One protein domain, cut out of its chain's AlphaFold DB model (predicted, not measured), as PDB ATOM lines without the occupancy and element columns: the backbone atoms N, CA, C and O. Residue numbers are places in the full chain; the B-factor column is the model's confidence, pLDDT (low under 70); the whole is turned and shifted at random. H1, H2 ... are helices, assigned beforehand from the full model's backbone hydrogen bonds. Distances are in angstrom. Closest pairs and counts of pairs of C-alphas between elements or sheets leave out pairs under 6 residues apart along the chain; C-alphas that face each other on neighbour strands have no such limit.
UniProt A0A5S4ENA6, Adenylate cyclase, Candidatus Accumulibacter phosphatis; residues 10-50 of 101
ATOM      1  N   GLY A  10     -48.551  73.740  31.353       70.94
ATOM      2  CA  GLY A  10     -49.125  72.624  32.100       70.94
ATOM      3  C   GLY A  10     -49.021  71.261  31.405       70.94
ATOM      4  O   GLY A  10     -49.026  70.249  32.092       70.94
ATOM      5  N   TRP A  11     -48.921  71.198  30.075       79.00
ATOM      6  CA  TRP A  11     -48.904  69.932  29.334       79.00
ATOM      7  C   TRP A  11     -47.545  69.236  29.400       79.00
ATOM      8  O   TRP A  11     -47.496  68.053  29.713       79.00
ATOM      9  N   SER A  12     -46.442  69.970  29.232       85.31
ATOM     10  CA  SER A  12     -45.094  69.405  29.388       85.31
ATOM     11  C   SER A  12     -44.850  68.906  30.811       85.31
ATOM     12  O   SER A  12     -44.335  67.809  30.995       85.31
ATOM     13  N   LYS A  13     -45.306  69.654  31.826       90.38
ATOM     14  CA  LYS A  13     -45.250  69.216  33.230       90.38
ATOM     15  C   LYS A  13     -46.035  67.924  33.462       90.38
ATOM     16  O   LYS A  13     -45.535  67.032  34.132       90.38
ATOM     17  N   ARG A  14     -47.237  67.800  32.884       92.12
ATOM     18  CA  ARG A  14     -48.044  66.571  32.972       92.12
ATOM     19  C   ARG A  14     -47.341  65.391  32.309       92.12
ATOM     20  O   ARG A  14     -47.245  64.345  32.932       92.12
ATOM     21  N   VAL A  15     -46.803  65.577  31.103       94.44
ATOM     22  CA  VAL A  15     -46.061  64.528  30.384       94.44
ATOM     23  C   VAL A  15     -44.843  64.067  31.186       94.44
ATOM     24  O   VAL A  15     -44.643  62.869  31.350       94.44
ATOM     25  N   LEU A  16     -44.074  65.001  31.752       95.38
ATOM     26  CA  LEU A  16     -42.916  64.674  32.585       95.38
ATOM     27  C   LEU A  16     -43.307  63.912  33.855       95.38
ATOM     28  O   LEU A  16     -42.679  62.907  34.175       95.38
ATOM     29  N   VAL A  17     -44.357  64.345  34.559       95.94
ATOM     30  CA  VAL A  17     -44.847  63.643  35.756       95.94
ATOM     31  C   VAL A  17     -45.339  62.241  35.402       95.94
ATOM     32  O   VAL A  17     -44.983  61.287  36.084       95.94
ATOM     33  N   SER A  18     -46.104  62.088  34.319       93.69
ATOM     34  CA  SER A  18     -46.567  60.774  33.864       93.69
ATOM     35  C   SER A  18     -45.405  59.841  33.512       93.69
ATOM     36  O   SER A  18     -45.427  58.673  33.903       93.69
ATOM     37  N   LEU A  19     -44.370  60.344  32.830       96.31
ATOM     38  CA  LEU A  19     -43.169  59.566  32.512       96.31
ATOM     39  C   LEU A  19     -42.407  59.149  33.773       96.31
ATOM     40  O   LEU A  19     -42.026  57.987  33.890       96.31
ATOM     41  N   LEU A  20     -42.238  60.059  34.735       96.62
ATOM     42  CA  LEU A  20     -41.571  59.762  36.004       96.62
ATOM     43  C   LEU A  20     -42.329  58.714  36.822       96.62
ATOM     44  O   LEU A  20     -41.714  57.775  37.319       96.62
ATOM     45  N   LEU A  21     -43.655  58.837  36.930       95.75
ATOM     46  CA  LEU A  21     -44.482  57.854  37.633       95.75
ATOM     47  C   LEU A  21     -44.419  56.479  36.962       95.75
ATOM     48  O   LEU A  21     -44.317  55.470  37.651       95.75
ATOM     49  N   THR A  22     -44.429  56.440  35.627       94.88
ATOM     50  CA  THR A  22     -44.318  55.182  34.873       94.88
ATOM     51  C   THR A  22     -42.952  54.533  35.086       94.88
ATOM     52  O   THR A  22     -42.876  53.343  35.375       94.88
ATOM     53  N   ALA A  23     -41.868  55.311  35.007       94.56
ATOM     54  CA  ALA A  23     -40.519  54.811  35.254       94.56
ATOM     55  C   ALA A  23     -40.361  54.290  36.692       94.56
ATOM     56  O   ALA A  23     -39.830  53.202  36.896       94.56
ATOM     57  N   ALA A  24     -40.879  55.025  37.681       92.69
ATOM     58  CA  ALA A  24     -40.883  54.586  39.071       92.69
ATOM     59  C   ALA A  24     -41.686  53.289  39.258       92.69
ATOM     60  O   ALA A  24     -41.214  52.382  39.936       92.69
ATOM     61  N   ALA A  25     -42.857  53.166  38.626       89.62
ATOM     62  CA  ALA A  25     -43.666  51.951  38.687       89.62
ATOM     63  C   ALA A  25     -42.929  50.736  38.099       89.62
ATOM     64  O   ALA A  25     -42.926  49.675  38.718       89.62
ATOM     65  N   LEU A  26     -42.256  50.895  36.953       90.19
ATOM     66  CA  LEU A  26     -41.465  49.823  36.339       90.19
ATOM     67  C   LEU A  26     -40.297  49.390  37.235       90.19
ATOM     68  O   LEU A  26     -40.114  48.198  37.466       90.19
ATOM     69  N   LEU A  27     -39.554  50.348  37.797       89.88
ATOM     70  CA  LEU A  27     -38.442  50.058  38.709       89.88
ATOM     71  C   LEU A  27     -38.914  49.344  39.983       89.88
ATOM     72  O   LEU A  27     -38.280  48.390  40.431       89.88
ATOM     73  N   LEU A  28     -40.030  49.781  40.569       88.56
ATOM     74  CA  LEU A  28     -40.601  49.160  41.768       88.56
ATOM     75  C   LEU A  28     -41.169  47.763  41.489       88.56
ATOM     76  O   LEU A  28     -41.095  46.901  42.363       88.56
ATOM     77  N   SER A  29     -41.703  47.538  40.286       83.75
ATOM     78  CA  SER A  29     -42.211  46.232  39.863       83.75
ATOM     79  C   SER A  29     -41.094  45.206  39.655       83.75
ATOM     80  O   SER A  29     -41.302  44.036  39.951       83.75
ATOM     81  N   ASP A  30     -39.931  45.623  39.150       80.69
ATOM     82  CA  ASP A  30     -38.810  44.715  38.858       80.69
ATOM     83  C   ASP A  30     -37.949  44.425  40.100       80.69
ATOM     84  O   ASP A  30     -37.490  43.310  40.333       80.69
ATOM     85  N   SER A  31     -37.778  45.422  40.968       82.94
ATOM     86  CA  SER A  31     -36.859  45.354  42.114       82.94
ATOM     87  C   SER A  31     -37.350  44.531  43.313       82.94
ATOM     88  O   SER A  31     -36.638  44.446  44.314       82.94
ATOM     89  N   ASN A  32     -38.553  43.944  43.263       83.56
ATOM     90  CA  ASN A  32     -39.172  43.191  44.368       83.56
ATOM     91  C   ASN A  32     -39.314  43.973  45.698       83.56
ATOM     92  O   ASN A  32     -39.712  43.411  46.720       83.56
ATOM     93  N   LEU A  33     -39.039  45.284  45.709       82.94
ATOM     94  CA  LEU A  33     -39.066  46.138  46.906       82.94
ATOM     95  C   LEU A  33     -40.441  46.141  47.590       82.94
ATOM     96  O   LEU A  33     -40.534  46.252  48.814       82.94
ATOM     97  N   LEU A  34     -41.509  45.996  46.802       88.00
ATOM     98  CA  LEU A  34     -42.889  45.972  47.283       88.00
ATOM     99  C   LEU A  34     -43.415  44.567  47.589       88.00
ATOM    100  O   LEU A  34     -44.533  44.449  48.077       88.00
ATOM    101  N   TYR A  35     -42.627  43.507  47.395       87.94
ATOM    102  CA  TYR A  35     -43.082  42.128  47.603       87.94
ATOM    103  C   TYR A  35     -43.606  41.873  49.021       87.94
ATOM    104  O   TYR A  35     -44.624  41.221  49.221       87.94
ATOM    105  N   ARG A  36     -42.949  42.447  50.036       86.69
ATOM    106  CA  ARG A  36     -43.411  42.337  51.431       86.69
ATOM    107  C   ARG A  36     -44.756  43.025  51.656       86.69
ATOM    108  O   ARG A  36     -45.547  42.547  52.461       86.69
ATOM    109  N   TRP A  37     -44.996  44.138  50.969       91.62
ATOM    110  CA  TRP A  37     -46.276  44.839  51.024       91.62
ATOM    111  C   TRP A  37     -47.363  44.057  50.300       91.62
ATOM    112  O   TRP A  37     -48.473  43.970  50.813       91.62
ATOM    113  N   ASP A  38     -47.031  43.443  49.167       90.38
ATOM    114  CA  ASP A  38     -47.943  42.562  48.439       90.38
ATOM    115  C   ASP A  38     -48.375  41.368  49.302       90.38
ATOM    116  O   ASP A  38     -49.570  41.166  49.506       90.38
ATOM    117  N   LEU A  39     -47.426  40.661  49.931       92.44
ATOM    118  CA  LEU A  39     -47.735  39.567  50.860       92.44
ATOM    119  C   LEU A  39     -48.598  40.025  52.040       92.44
ATOM    120  O   LEU A  39     -49.565  39.355  52.393       92.44
ATOM    121  N   PHE A  40     -48.286  41.182  52.631       93.38
ATOM    122  CA  PHE A  40     -49.084  41.732  53.726       93.38
ATOM    123  C   PHE A  40     -50.527  42.026  53.291       93.38
ATOM    124  O   PHE A  40     -51.473  41.646  53.983       93.38
ATOM    125  N   LEU A  41     -50.708  42.678  52.138       93.75
ATOM    126  CA  LEU A  41     -52.030  42.971  51.585       93.75
ATOM    127  C   LEU A  41     -52.780  41.689  51.210       93.75
ATOM    128  O   LEU A  41     -53.988  41.603  51.431       93.75
ATOM    129  N   TYR A  42     -52.072  40.692  50.683       92.25
ATOM    130  CA  TYR A  42     -52.616  39.387  50.338       92.25
ATOM    131  C   TYR A  42     -53.116  38.633  51.574       92.25
ATOM    132  O   TYR A  42     -54.255  38.162  51.586       92.25
ATOM    133  N   ASP A  43     -52.316  38.564  52.637       92.38
ATOM    134  CA  ASP A  43     -52.720  37.910  53.882       92.38
ATOM    135  C   ASP A  43     -53.864  38.665  54.566       92.38
ATOM    136  O   ASP A  43     -54.845  38.040  54.980       92.38
ATOM    137  N   TRP A  44     -53.819  40.002  54.587       93.50
ATOM    138  CA  TRP A  44     -54.936  40.822  55.064       93.50
ATOM    139  C   TRP A  44     -56.223  40.542  54.281       93.50
ATOM    140  O   TRP A  44     -57.289  40.347  54.869       93.50
ATOM    141  N   ASN A  45     -56.133  40.481  52.949       92.75
ATOM    142  CA  ASN A  45     -57.268  40.163  52.093       92.75
ATOM    143  C   ASN A  45     -57.799  38.751  52.372       92.75
ATOM    144  O   ASN A  45     -59.005  38.584  52.548       92.75
ATOM    145  N   ARG A  46     -56.929  37.746  52.506       89.38
ATOM    146  CA  ARG A  46     -57.365  36.381  52.832       89.38
ATOM    147  C   ARG A  46     -58.072  36.291  54.176       89.38
ATOM    148  O   ARG A  46     -59.073  35.587  54.270       89.38
ATOM    149  N   MET A  47     -57.600  37.012  55.189       86.31
ATOM    150  CA  MET A  47     -58.271  37.058  56.490       86.31
ATOM    151  C   MET A  47     -59.639  37.736  56.387       86.31
ATOM    152  O   MET A  47     -60.639  37.171  56.834       86.31
ATOM    153  N   ALA A  48     -59.698  38.906  55.744       88.00
ATOM    154  CA  ALA A  48     -60.928  39.685  55.597       88.00
ATOM    155  C   ALA A  48     -62.009  38.975  54.759       88.00
ATOM    156  O   ALA A  48     -63.195  39.211  54.971       88.00
ATOM    157  N   TRP A  49     -61.612  38.104  53.826       82.81
ATOM    158  CA  TRP A  49     -62.516  37.384  52.921       82.81
ATOM    159  C   TRP A  49     -62.606  35.883  53.215       82.81
ATOM    160  O   TRP A  49     -63.155  35.126  52.409       82.81
ATOM    161  N   SER A  50     -62.082  35.438  54.360       81.56
ATOM    162  CA  SER A  50     -62.171  34.038  54.762       81.56
ATOM    163  C   SER A  50     -63.639  33.618  54.910       81.56
ATOM    164  O   SER A  50     -64.444  34.267  55.577       81.56
TER     165      SER A  50
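AT A GLANCE: This is residues 10 to 50 of the 101 residues of the protein "Adenylate cyclase" of Candidatus Accumulibacter phosphatis (UniProt A0A5S4ENA6). Two helices form an open V, H1 as the longer arm and H2 as the shorter, with residues 31 to 34 at the corner and no core between the arms. The printed part has 41 residues with two named helices, H1 then H2, and no named strand; the class is all helix. It is extended, with a radius of gyration of the C-alphas of 15.5 A and spans of 47 by 21 by 8 A.

HOW THE PARTS SIT: H1, residues 10 to 30, is joined to H2, residues 35 to 48, by a tight link of 4 residues. H1 and H2 are apart, with no C-alpha of the one within 8 A of the other. In H1 and H2 every O i to N i+4 pair is within hydrogen-bond range.

IN THESE COORDINATES: H1 begins at C-alpha 10, (-49.125, 72.624, 32.100), and ends at C-alpha 30, (-38.810, 44.715, 38.858), 30.5 A away. H2 runs 19.7 A from C-alpha 35 to C-alpha 48 at (-60.928, 39.685, 55.597).

THE WHOLE: The two C-alphas farthest apart, those of Ser 12 and Ser 50, are 46.8 A apart. Residues 10 to 50 stand free. The printed part has no cut. Its mean pLDDT is 89.3, and no printed residue is under 70.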